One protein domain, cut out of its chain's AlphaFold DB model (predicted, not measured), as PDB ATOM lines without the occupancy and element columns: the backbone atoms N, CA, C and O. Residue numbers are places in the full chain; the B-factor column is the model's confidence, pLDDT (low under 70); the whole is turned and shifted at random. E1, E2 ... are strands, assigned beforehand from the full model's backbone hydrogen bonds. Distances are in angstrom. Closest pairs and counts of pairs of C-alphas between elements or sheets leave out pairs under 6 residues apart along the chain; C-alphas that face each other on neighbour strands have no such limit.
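What this domain is: This is residues 24 to 113 of the 135 residues of an uncharacterized protein of Planctomycetes bacterium (UniProt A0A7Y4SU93). One broad, curved sheet of eight antiparallel strands makes this domain, with the last stretch, residues 101 to 113, folded back over its hollow face and the other face bare. The link from E3 to E4 runs round one end of the strands between them and joins two meanders, E1 E2 E3 and E4 E5 E6 E7 E8, in which each strand is the antiparallel neighbour of the one before. The 90 printed residues hold no named helix and eight strands, E1 to E8 along the chain, in the sheet order E1 E2 E3 E8 E7 E6 E5 E4: the class is all strand. The whole is compact, with a radius of gyration of the C-alphas of 12.3 A, and flat, spanning 33 by 33 by 17 A.

Where its parts are: E1, residues 24 to 27, begins at C-alpha 24 (34.265, -61.690, 15.706) and is 9.9 A long. E2 is residues 34 to 38, 13.0 A; E3 is 41 to 47, 20.0 A; E4 is 56 to 60, 13.5 A. E5 is residues 68 to 74, 17.1 A; E6 is 78 to 83, 16.8 A; E7 is 86 to 91, 17.3 A. E8, residues 94 to 100, 20.9 A, ends at C-alpha 100 (32.234, -48.044, 20.484).

How they stand to each other: The sheet is twisted, and the way across it turns by 62 degrees. At edge strand E1, N 25 and O 36 of E2 are 2.9 A apart, within hydrogen-bond range. So are N 35 and O 45 in the hairpin E2 and E3, 2.8 A, and N 42 and O 99 between E3 and E8, 2.9 A. E3 and E8 are antiparallel at 175 degrees. Also within hydrogen-bond range are N 89 and O 96 across the neighbour strands E8 and E7, 2.8 A, N 81 and O 88 across E7 and E6, 2.8 A, and N 72 and O 80 across E6 and E5, 2.8 A. At the other edge strand, E4, N 57 and O 73 of E5 are 2.9 A apart. E3 and E4 are apart.

The domain as a whole: The farthest C-alphas, those of Glu 29 and Leu 61, are 35.6 A apart. The printed part has no cut, and no link between strands is long. Confidence is under 70 at residues 24 to 32, 38 and 111 to 113.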
ATOM      1  N   THR A  24      34.160 -61.849  17.160       59.81
ATOM      2  CA  THR A  24      34.265 -61.690  15.706       59.81
ATOM      3  C   THR A  24      33.548 -62.841  15.010       59.81
ATOM      4  O   THR A  24      33.900 -64.003  15.215       59.81
ATOM      5  N   SER A  25      32.570 -62.532  14.162       64.56
ATOM      6  CA  SER A  25      31.930 -63.507  13.278       64.56
ATOM      7  C   SER A  25      32.327 -63.244  11.831       64.56
ATOM      8  O   SER A  25      32.228 -62.113  11.354       64.56
ATOM      9  N   VAL A  26      32.748 -64.295  11.127       65.44
ATOM     10  CA  VAL A  26      33.027 -64.269   9.687       65.44
ATOM     11  C   VAL A  26      31.989 -65.150   9.010       65.44
ATOM     12  O   VAL A  26      31.951 -66.353   9.257       65.44
ATOM     13  N   GLY A  27      31.130 -64.551   8.190       58.97
ATOM     14  CA  GLY A  27      30.077 -65.260   7.467       58.97
ATOM     15  C   GLY A  27      30.256 -65.105   5.962       58.97
ATOM     16  O   GLY A  27      30.441 -63.990   5.475       58.97
ATOM     17  N   ALA A  28      30.202 -66.220   5.231       52.97
ATOM     18  CA  ALA A  28      30.245 -66.235   3.764       52.97
ATOM     19  C   ALA A  28      29.272 -67.243   3.123       52.97
ATOM     20  O   ALA A  28      29.206 -67.308   1.900       52.97
ATOM     21  N   GLU A  29      28.546 -68.046   3.914       47.91
ATOM     22  CA  GLU A  29      27.831 -69.211   3.371       47.91
ATOM     23  C   GLU A  29      26.509 -68.853   2.665       47.91
ATOM     24  O   GLU A  29      26.213 -69.457   1.640       47.91
ATOM     25  N   ASP A  30      25.787 -67.810   3.104       50.03
ATOM     26  CA  ASP A  30      24.459 -67.452   2.549       50.03
ATOM     27  C   ASP A  30      24.249 -65.944   2.283       50.03
ATOM     28  O   ASP A  30      23.159 -65.500   1.920       50.03
ATOM     29  N   ALA A  31      25.289 -65.127   2.446       58.47
ATOM     30  CA  ALA A  31      25.248 -63.675   2.273       58.47
ATOM     31  C   ALA A  31      26.610 -63.160   1.777       58.47
ATOM     32  O   ALA A  31      27.613 -63.862   1.936       58.47
ATOM     33  N   PRO A  32      26.681 -61.955   1.175       67.19
ATOM     34  CA  PRO A  32      27.955 -61.362   0.782       67.19
ATOM     35  C   PRO A  32      28.956 -61.373   1.946       67.19
ATOM     36  O   PRO A  32      28.554 -61.133   3.090       67.19
ATOM     37  N   PRO A  33      30.238 -61.674   1.668       77.25
ATOM     38  CA  PRO A  33      31.236 -61.900   2.699       77.25
ATOM     39  C   PRO A  33      31.334 -60.691   3.620       77.25
ATOM     40  O   PRO A  33      31.565 -59.562   3.171       77.25
ATOM     41  N   ARG A  34      31.151 -60.948   4.916       79.00
ATOM     42  CA  ARG A  34      31.195 -59.923   5.951       79.00
ATOM     43  C   ARG A  34      31.899 -60.407   7.209       79.00
ATOM     44  O   ARG A  34      31.862 -61.587   7.560       79.00
ATOM     45  N   ILE A  35      32.539 -59.458   7.867       78.31
ATOM     46  CA  ILE A  35      33.189 -59.591   9.158       78.31
ATOM     47  C   ILE A  35      32.463 -58.626  10.077       78.31
ATOM     48  O   ILE A  35      32.383 -57.441   9.769       78.31
ATOM     49  N   GLU A  36      31.944 -59.129  11.185       79.94
ATOM     50  CA  GLU A  36      31.340 -58.319  12.239       79.94
ATOM     51  C   GLU A  36      32.123 -58.549  13.528       79.94
ATOM     52  O   GLU A  36      32.563 -59.662  13.816       79.94
ATOM     53  N   SER A  37      32.298 -57.483  14.290       74.81
ATOM     54  CA  SER A  37      32.904 -57.448  15.609       74.81
ATOM     55  C   SER A  37      31.862 -56.872  16.548       74.81
ATOM     56  O   SER A  37      31.378 -55.776  16.283       74.81
ATOM     57  N   ARG A  38      31.501 -57.608  17.603       69.88
ATOM     58  CA  ARG A  38      30.587 -57.130  18.650       69.88
ATOM     59  C   ARG A  38      31.284 -57.146  20.003       69.88
ATOM     60  O   ARG A  38      31.877 -58.172  20.341       69.88
ATOM     61  N   GLY A  39      31.239 -56.059  20.769       70.19
ATOM     62  CA  GLY A  39      31.918 -55.969  22.061       70.19
ATOM     63  C   GLY A  39      32.163 -54.547  22.559       70.19
ATOM     64  O   GLY A  39      31.288 -53.698  22.544       70.19
ATOM     65  N   LEU A  40      33.376 -54.279  23.057       70.81
ATOM     66  CA  LEU A  40      33.772 -52.908  23.422       70.81
ATOM     67  C   LEU A  40      33.952 -52.020  22.176       70.81
ATOM     68  O   LEU A  40      33.815 -50.798  22.243       70.81
ATOM     69  N   ILE A  41      34.316 -52.662  21.066       76.75
ATOM     70  CA  ILE A  41      34.474 -52.062  19.752       76.75
ATOM     71  C   ILE A  41      33.580 -52.853  18.806       76.75
ATOM     72  O   ILE A  41      33.872 -54.008  18.471       76.75
ATOM     73  N   ASP A  42      32.503 -52.204  18.396       82.50
ATOM     74  CA  ASP A  42      31.565 -52.729  17.425       82.50
ATOM     75  C   ASP A  42      31.988 -52.266  16.039       82.50
ATOM     76  O   ASP A  42      32.453 -51.146  15.838       82.50
ATOM     77  N   GLY A  43      31.896 -53.131  15.049       81.81
ATOM     78  CA  GLY A  43      32.302 -52.750  13.711       81.81
ATOM     79  C   GLY A  43      32.072 -53.847  12.713       81.81
ATOM     80  O   GLY A  43      31.989 -55.026  13.059       81.81
ATOM     81  N   HIS A  44      32.010 -53.459  11.452       85.19
ATOM     82  CA  HIS A  44      31.859 -54.408  10.373       85.19
ATOM     83  C   HIS A  44      32.686 -54.034   9.160       85.19
ATOM     84  O   HIS A  44      33.019 -52.876   8.914       85.19
ATOM     85  N   ALA A  45      32.998 -55.058   8.383       85.81
ATOM     86  CA  ALA A  45      33.530 -54.953   7.045       85.81
ATOM     87  C   ALA A  45      32.740 -55.907   6.159       85.81
ATOM     88  O   ALA A  45      32.744 -57.110   6.401       85.81
ATOM     89  N   ALA A  46      32.061 -55.392   5.145       86.00
ATOM     90  CA  ALA A  46      31.235 -56.180   4.247       86.00
ATOM     91  C   ALA A  46      31.572 -55.873   2.788       86.00
ATOM     92  O   ALA A  46      31.896 -54.739   2.427       86.00
ATOM     93  N   ILE A  47      31.499 -56.904   1.948       85.25
ATOM     94  CA  ILE A  47      31.707 -56.787   0.505       85.25
ATOM     95  C   ILE A  47      30.467 -57.319  -0.211       85.25
ATOM     96  O   ILE A  47      30.273 -58.526  -0.312       85.25
ATOM     97  N   GLY A  48      29.638 -56.424  -0.736       83.75
ATOM     98  CA  GLY A  48      28.404 -56.744  -1.442       83.75
ATOM     99  C   GLY A  48      27.744 -55.503  -2.036       83.75
ATOM    100  O   GLY A  48      27.963 -54.383  -1.587       83.75
ATOM    101  N   VAL A  49      26.928 -55.689  -3.074       84.44
ATOM    102  CA  VAL A  49      26.116 -54.591  -3.619       84.44
ATOM    103  C   VAL A  49      24.964 -54.337  -2.658       84.44
ATOM    104  O   VAL A  49      24.210 -55.262  -2.385       84.44
ATOM    105  N   ARG A  50      24.790 -53.105  -2.179       82.50
ATOM    106  CA  ARG A  50      23.684 -52.765  -1.273       82.50
ATOM    107  C   ARG A  50      22.309 -52.935  -1.929       82.50
ATOM    108  O   ARG A  50      22.143 -52.700  -3.132       82.50
ATOM    109  N   ALA A  51      21.322 -53.310  -1.120       83.75
ATOM    110  CA  ALA A  51      19.925 -53.443  -1.520       83.75
ATOM    111  C   ALA A  51      19.175 -52.091  -1.578       83.75
ATOM    112  O   ALA A  51      17.973 -52.077  -1.810       83.75
ATOM    113  N   GLU A  52      19.864 -50.950  -1.419       80.94
ATOM    114  CA  GLU A  52      19.260 -49.616  -1.535       80.94
ATOM    115  C   GLU A  52      18.680 -49.325  -2.925       80.94
ATOM    116  O   GLU A  52      19.422 -49.180  -3.901       80.94
ATOM    117  N   ASP A  53      17.371 -49.101  -2.992       81.62
ATOM    118  CA  ASP A  53      16.704 -48.610  -4.203       81.62
ATOM    119  C   ASP A  53      16.545 -47.078  -4.227       81.62
ATOM    120  O   ASP A  53      16.282 -46.491  -5.277       81.62
ATOM    121  N   GLU A  54      16.758 -46.404  -3.093       83.62
ATOM    122  CA  GLU A  54      16.692 -44.943  -3.011       83.62
ATOM    123  C   GLU A  54      17.940 -44.278  -3.602       83.62
ATOM    124  O   GLU A  54      19.078 -44.680  -3.340       83.62
ATOM    125  N   PHE A  55      17.732 -43.216  -4.390       86.75
ATOM    126  CA  PHE A  55      18.847 -42.527  -5.039       86.75
ATOM    127  C   PHE A  55      19.669 -41.678  -4.055       86.75
ATOM    128  O   PHE A  55      20.893 -41.586  -4.148       86.75
ATOM    129  N   PHE A  56      18.997 -41.040  -3.101       89.31
ATOM    130  CA  PHE A  56      19.630 -40.191  -2.102       89.31
ATOM    131  C   PHE A  56      18.802 -40.191  -0.821       89.31
ATOM    132  O   PHE A  56      17.597 -39.944  -0.867       89.31
ATOM    133  N   ARG A  57      19.462 -40.420   0.314       87.69
ATOM    134  CA  ARG A  57      18.874 -40.369   1.654       87.69
ATOM    135  C   ARG A  57      19.774 -39.519   2.540       87.69
ATOM    136  O   ARG A  57      20.973 -39.766   2.626       87.69
ATOM    137  N   LEU A  58      19.193 -38.527   3.207       89.50
ATOM    138  CA  LEU A  58      19.866 -37.722   4.222       89.50
ATOM    139  C   LEU A  58      19.071 -37.836   5.517       89.50
ATOM    140  O   LEU A  58      17.884 -37.515   5.537       89.50
ATOM    141  N   ARG A  59      19.727 -38.278   6.585       85.06
ATOM    142  CA  ARG A  59      19.156 -38.335   7.927       85.06
ATOM    143  C   ARG A  59      19.993 -37.503   8.887       85.06
ATOM    144  O   ARG A  59      21.221 -37.528   8.826       85.06
ATOM    145  N   VAL A  60      19.324 -36.740   9.745       81.81
ATOM    146  CA  VAL A  60      19.943 -35.781  10.665       81.81
ATOM    147  C   VAL A  60      19.270 -35.940  12.023       81.81
ATOM    148  O   VAL A  60      18.046 -35.894  12.092       81.81
ATOM    149  N   LEU A  61      20.070 -36.107  13.076       77.75
ATOM    150  CA  LEU A  61      19.682 -36.388  14.468       77.75
ATOM    151  C   LEU A  61      19.101 -37.784  14.747       77.75
ATOM    152  O   LEU A  61      18.793 -38.059  15.901       77.75
ATOM    153  N   ASP A  62      18.982 -38.643  13.733       73.94
ATOM    154  CA  ASP A  62      18.555 -40.041  13.874       73.94
ATOM    155  C   ASP A  62      19.003 -40.826  12.628       73.94
ATOM    156  O   ASP A  62      18.487 -40.588  11.534       73.94
ATOM    157  N   GLY A  63      20.062 -41.635  12.728       71.81
ATOM    158  CA  GLY A  63      20.656 -42.327  11.572       71.81
ATOM    159  C   GLY A  63      20.004 -43.671  11.249       71.81
ATOM    160  O   GLY A  63      18.797 -43.841  11.396       71.81
ATOM    161  N   GLU A  64      20.773 -44.599  10.681       77.25
ATOM    162  CA  GLU A  64      20.307 -45.976  10.464       77.25
ATOM    163  C   GLU A  64      20.740 -46.897  11.601       77.25
ATOM    164  O   GLU A  64      19.981 -47.781  11.969       77.25
ATOM    165  N   SER A  65      21.911 -46.651  12.190       79.00
ATOM    166  CA  SER A  65      22.405 -47.388  13.350       79.00
ATOM    167  C   SER A  65      22.093 -46.700  14.682       79.00
ATOM    168  O   SER A  65      21.969 -45.472  14.762       79.00
ATOM    169  N   ASP A  66      22.024 -47.490  15.753       78.94
ATOM    170  CA  ASP A  66      21.795 -46.977  17.103       78.94
ATOM    171  C   ASP A  66      22.936 -46.040  17.537       78.94
ATOM    172  O   ASP A  66      24.125 -46.353  17.423       78.94
ATOM    173  N   GLY A  67      22.564 -44.840  17.998       75.31
ATOM    174  CA  GLY A  67      23.498 -43.770  18.374       75.31
ATOM    175  C   GLY A  67      24.119 -42.995  17.208       75.31
ATOM    176  O   GLY A  67      25.051 -42.201  17.407       75.31
ATOM    177  N   ALA A  68      23.606 -43.194  15.993       80.00
ATOM    178  CA  ALA A  68      23.939 -42.376  14.839       80.00
ATOM    179  C   ALA A  68      23.389 -40.946  14.991       80.00
ATOM    180  O   ALA A  68      22.202 -40.729  15.221       80.00
ATOM    181  N   LEU A  69      24.252 -39.948  14.800       84.94
ATOM    182  CA  LEU A  69      23.868 -38.531  14.785       84.94
ATOM    183  C   LEU A  69      23.332 -38.102  13.418       84.94
ATOM    184  O   LEU A  69      22.643 -37.089  13.297       84.94
ATOM    185  N   GLY A  70      23.678 -38.838  12.371       86.19
ATOM    186  CA  GLY A  70      23.197 -38.587  11.027       86.19
ATOM    187  C   GLY A  70      23.976 -39.376   9.991       86.19
ATOM    188  O   GLY A  70      25.033 -39.947  10.261       86.19
ATOM    189  N   GLY A  71      23.447 -39.384   8.779       88.50
ATOM    190  CA  GLY A  71      24.048 -40.103   7.677       88.50
ATOM    191  C   GLY A  71      23.560 -39.601   6.334       88.50
ATOM    192  O   GLY A  71      22.463 -39.059   6.192       88.50
ATOM    193  N   VAL A  72      24.409 -39.785   5.336       90.38
ATOM    194  CA  VAL A  72      24.114 -39.549   3.934       90.38
ATOM    195  C   VAL A  72      24.358 -40.836   3.163       90.38
ATOM    196  O   VAL A  72      25.417 -41.454   3.247       90.38
ATOM    197  N   VAL A  73      23.368 -41.234   2.380       89.00
ATOM    198  CA  VAL A  73      23.458 -42.360   1.459       89.00
ATOM    199  C   VAL A  73      23.198 -41.826   0.064       89.00
ATOM    200  O   VAL A  73      22.191 -41.169  -0.192       89.00
ATOM    201  N   LEU A  74      24.127 -42.100  -0.840       88.25
ATOM    202  CA  LEU A  74      24.013 -41.835  -2.262       88.25
ATOM    203  C   LEU A  74      24.030 -43.186  -2.981       88.25
ATOM    204  O   LEU A  74      25.035 -43.900  -2.983       88.25
ATOM    205  N   TRP A  75      22.871 -43.526  -3.535       85.56
ATOM    206  CA  TRP A  75      22.522 -44.721  -4.299       85.56
ATOM    207  C   TRP A  75      23.629 -45.754  -4.506       85.56
ATOM    208  O   TRP A  75      24.481 -45.504  -5.349       85.56
ATOM    209  N   LYS A  76      23.615 -46.906  -3.812       83.06
ATOM    210  CA  LYS A  76      24.536 -48.072  -3.977       83.06
ATOM    211  C   LYS A  76      26.050 -47.780  -4.132       83.06
ATOM    212  O   LYS A  76      26.841 -48.704  -4.266       83.06
ATOM    213  N   LEU A  77      26.467 -46.519  -4.103       86.75
ATOM    214  CA  LEU A  77      27.759 -46.002  -4.531       86.75
ATOM    215  C   LEU A  77      28.465 -45.375  -3.352       86.75
ATOM    216  O   LEU A  77      29.667 -45.544  -3.225       86.75
ATOM    217  N   PHE A  78      27.741 -44.679  -2.481       90.38
ATOM    218  CA  PHE A  78      28.334 -44.030  -1.329       90.38
ATOM    219  C   PHE A  78      27.398 -44.049  -0.121       90.38
ATOM    220  O   PHE A  78      26.195 -43.844  -0.244       90.38
ATOM    221  N   ARG A  79      27.957 -44.335   1.049       89.56
ATOM    222  CA  ARG A  79      27.306 -44.204   2.352       89.56
ATOM    223  C   ARG A  79      28.310 -43.552   3.283       89.56
ATOM    224  O   ARG A  79      29.478 -43.928   3.285       89.56
ATOM    225  N   LEU A  80      27.847 -42.601   4.069       90.00
ATOM    226  CA  LEU A  80      28.574 -42.052   5.194       90.00
ATOM    227  C   LEU A  80      27.596 -41.930   6.347       90.00
ATOM    228  O   LEU A  80      26.567 -41.276   6.219       90.00
ATOM    229  N   GLU A  81      27.936 -42.529   7.470       89.00
ATOM    230  CA  GLU A  81      27.180 -42.420   8.701       89.00
ATOM    231  C   GLU A  81      28.114 -41.990   9.821       89.00
ATOM    232  O   GLU A  81      29.256 -42.443   9.897       89.00
ATOM    233  N   VAL A  82      27.653 -41.077  10.664       88.00
ATOM    234  CA  VAL A  82      28.443 -40.528  11.760       88.00
ATOM    235  C   VAL A  82      27.655 -40.713  13.044       88.00
ATOM    236  O   VAL A  82      26.553 -40.186  13.191       88.00
ATOM    237  N   GLY A  83      28.233 -41.466  13.972       84.88
ATOM    238  CA  GLY A  83      27.717 -41.649  15.318       84.88
ATOM    239  C   GLY A  83      28.381 -40.735  16.330       84.88
ATOM    240  O   GLY A  83      29.342 -40.026  16.032       84.88
ATOM    241  N   ALA A  84      27.873 -40.775  17.560       83.06
ATOM    242  CA  ALA A  84      28.459 -40.022  18.666       83.06
ATOM    243  C   ALA A  84      29.918 -40.436  18.946       83.06
ATOM    244  O   ALA A  84      30.754 -39.581  19.230       83.06
ATOM    245  N   LEU A  85      30.221 -41.735  18.837       85.06
ATOM    246  CA  LEU A  85      31.551 -42.319  19.051       85.06
ATOM    247  C   LEU A  85      31.895 -43.356  17.969       85.06
ATOM    248  O   LEU A  85      32.353 -44.460  18.266       85.06
ATOM    249  N   GLY A  86      31.663 -43.004  16.705       85.50
ATOM    250  CA  GLY A  86      32.042 -43.854  15.580       85.50
ATOM    251  C   GLY A  86      31.583 -43.333  14.228       85.50
ATOM    252  O   GLY A  86      30.999 -42.254  14.121       85.50
ATOM    253  N   PHE A  87      31.897 -44.089  13.181       89.69
ATOM    254  CA  PHE A  87      31.518 -43.763  11.813       89.69
ATOM    255  C   PHE A  87      31.392 -45.020  10.947       89.69
ATOM    256  O   PHE A  87      32.065 -46.025  11.171       89.69
ATOM    257  N   GLY A  88      30.558 -44.926   9.920       89.69
ATOM    258  CA  GLY A  88      30.438 -45.890   8.837       89.69
ATOM    259  C   GLY A  88      30.715 -45.222   7.498       89.69
ATOM    260  O   GLY A  88      30.282 -44.098   7.251       89.69
ATOM    261  N   VAL A  89      31.443 -45.900   6.621       91.88
ATOM    262  CA  VAL A  89      31.702 -45.472   5.251       91.88
ATOM    263  C   VAL A  89      31.541 -46.650   4.304       91.88
ATOM    264  O   VAL A  89      32.112 -47.719   4.497       91.88
ATOM    265  N   GLY A  90      30.796 -46.435   3.231       90.56
ATOM    266  CA  GLY A  90      30.654 -47.410   2.163       90.56
ATOM    267  C   GLY A  90      30.926 -46.777   0.812       90.56
ATOM    268  O   GLY A  90      30.426 -45.689   0.531       90.56
ATOM    269  N   LEU A  91      31.679 -47.470  -0.037       90.88
ATOM    270  CA  LEU A  91      31.978 -47.065  -1.405       90.88
ATOM    271  C   LEU A  91      31.751 -48.242  -2.365       90.88
ATOM    272  O   LEU A  91      32.488 -49.228  -2.363       90.88
ATOM    273  N   GLY A  92      30.729 -48.119  -3.209       88.38
ATOM    274  CA  GLY A  92      30.295 -49.164  -4.129       88.38
ATOM    275  C   GLY A  92      29.969 -50.462  -3.381       88.38
ATOM    276  O   GLY A  92      29.100 -50.445  -2.511       88.38
ATOM    277  N   PRO A  93      30.652 -51.580  -3.695       85.44
ATOM    278  CA  PRO A  93      30.413 -52.859  -3.041       85.44
ATOM    279  C   PRO A  93      31.133 -53.009  -1.693       85.44
ATOM    280  O   PRO A  93      31.013 -54.058  -1.080       85.44
ATOM    281  N   PHE A  94      31.934 -52.037  -1.254       88.25
ATOM    282  CA  PHE A  94      32.665 -52.117   0.011       88.25
ATOM    283  C   PHE A  94      31.955 -51.285   1.072       88.25
ATOM    284  O   PHE A  94      31.629 -50.127   0.819       88.25
ATOM    285  N   ASP A  95      31.761 -51.846   2.259       89.12
ATOM    286  CA  ASP A  95      31.175 -51.152   3.404       89.12
ATOM    287  C   ASP A  95      31.992 -51.452   4.664       89.12
ATOM    288  O   ASP A  95      32.345 -52.602   4.925       89.12
ATOM    289  N   LEU A  96      32.358 -50.408   5.400       89.38
ATOM    290  CA  LEU A  96      33.205 -50.466   6.583       89.38
ATOM    291  C   LEU A  96      32.617 -49.555   7.651       89.38
ATOM    292  O   LEU A  96      32.369 -48.381   7.385       89.38
ATOM    293  N   ALA A  97      32.470 -50.042   8.874       88.62
ATOM    294  CA  ALA A  97      32.074 -49.194   9.986       88.62
ATOM    295  C   ALA A  97      32.759 -49.595  11.284       88.62
ATOM    296  O   ALA A  97      33.138 -50.749  11.486       88.62
ATOM    297  N   LEU A  98      32.924 -48.604  12.152       87.56
ATOM    298  CA  LEU A  98      33.547 -48.744  13.453       87.56
ATOM    299  C   LEU A  98      32.824 -47.859  14.463       87.56
ATOM    300  O   LEU A  98      32.610 -46.667  14.230       87.56
ATOM    301  N   GLY A  99      32.511 -48.442  15.604       84.12
ATOM    302  CA  GLY A  99      31.822 -47.830  16.716       84.12
ATOM    303  C   GLY A  99      32.289 -48.374  18.051       84.12
ATOM    304  O   GLY A  99      33.006 -49.369  18.140       84.12
ATOM    305  N   THR A 100      31.947 -47.649  19.106       80.62
ATOM    306  CA  THR A 100      32.234 -48.044  20.484       80.62
ATOM    307  C   THR A 100      31.112 -47.558  21.384       80.62
ATOM    308  O   THR A 100      30.594 -46.462  21.148       80.62
ATOM    309  N   LEU A 101      30.820 -48.318  22.447       72.56
ATOM    310  CA  LEU A 101      29.972 -47.989  23.609       72.56
ATOM    311  C   LEU A 101      28.511 -47.585  23.329       72.56
ATOM    312  O   LEU A 101      27.609 -48.139  23.941       72.56
ATOM    313  N   PHE A 102      28.294 -46.562  22.505       72.06
ATOM    314  CA  PHE A 102      27.004 -45.942  22.196       72.06
ATOM    315  C   PHE A 102      26.723 -45.861  20.699       72.06
ATOM    316  O   PHE A 102      25.691 -45.320  20.329       72.06
ATOM    317  N   PHE A 103      27.653 -46.290  19.847       73.94
ATOM    318  CA  PHE A 103      27.427 -46.379  18.412       73.94
ATOM    319  C   PHE A 103      27.656 -47.822  17.990       73.94
ATOM    320  O   PHE A 103      28.801 -48.275  17.975       73.94
ATOM    321  N   GLU A 104      26.566 -48.507  17.668       80.19
ATOM    322  CA  GLU A 104      26.562 -49.893  17.207       80.19
ATOM    323  C   GLU A 104      26.274 -49.898  15.707       80.19
ATOM    324  O   GLU A 104      25.111 -49.898  15.307       80.19
ATOM    325  N   PRO A 105      27.315 -49.826  14.856       77.31
ATOM    326  CA  PRO A 105      27.124 -49.754  13.422       77.31
ATOM    327  C   PRO A 105      26.463 -51.028  12.902       77.31
ATOM    328  O   PRO A 105      26.977 -52.134  13.067       77.31
ATOM    329  N   GLU A 106      25.340 -50.847  12.222       79.69
ATOM    330  CA  GLU A 106      24.604 -51.929  11.594       79.69
ATOM    331  C   GLU A 106      25.091 -52.149  10.156       79.69
ATOM    332  O   GLU A 106      25.380 -51.207   9.396       79.69
ATOM    333  N   VAL A 107      25.194 -53.427   9.785       80.31
ATOM    334  CA  VAL A 107      25.522 -53.835   8.419       80.31
ATOM    335  C   VAL A 107      24.329 -53.484   7.531       80.31
ATOM    336  O   VAL A 107      23.234 -53.995   7.771       80.31
ATOM    337  N   PRO A 108      24.507 -52.655   6.488       75.88
ATOM    338  CA  PRO A 108      23.397 -52.290   5.623       75.88
ATOM    339  C   PRO A 108      22.887 -53.530   4.874       75.88
ATOM    340  O   PRO A 108      23.679 -54.432   4.572       75.88
ATOM    341  N   PRO A 109      21.590 -53.586   4.527       78.94
ATOM    342  CA  PRO A 109      21.031 -54.714   3.801       78.94
ATOM    343  C   PRO A 109      21.754 -54.875   2.463       78.94
ATOM    344  O   PRO A 109      21.774 -53.985   1.607       78.94
ATOM    345  N   MET A 110      22.375 -56.034   2.281       82.00
ATOM    346  CA  MET A 110      23.118 -56.348   1.071       82.00
ATOM    347  C   MET A 110      22.258 -57.164   0.109       82.00
ATOM    348  O   MET A 110      21.510 -58.053   0.504       82.00
ATOM    349  N   GLY A 111      22.398 -56.893  -1.182       67.69
ATOM    350  CA  GLY A 111      21.788 -57.673  -2.246       67.69
ATOM    351  C   GLY A 111      22.359 -59.091  -2.285       67.69
ATOM    352  O   GLY A 111      23.566 -59.294  -2.416       67.69
ATOM    353  N   GLY A 112      21.472 -60.077  -2.206       65.88
ATOM    354  CA  GLY A 112      21.777 -61.503  -2.220       65.88
ATOM    355  C   GLY A 112      20.489 -62.302  -2.029       65.88
ATOM    356  O   GLY A 112      19.469 -61.745  -1.631       65.88
ATOM    357  N   LYS A 113      20.489 -63.599  -2.357       48.56
ATOM    358  CA  LYS A 113      19.340 -64.458  -2.042       48.56
ATOM    359  C   LYS A 113      19.377 -64.782  -0.552       48.56
ATOM    360  O   LYS A 113      20.020 -65.746  -0.162       48.56
TER     361      LYS A 113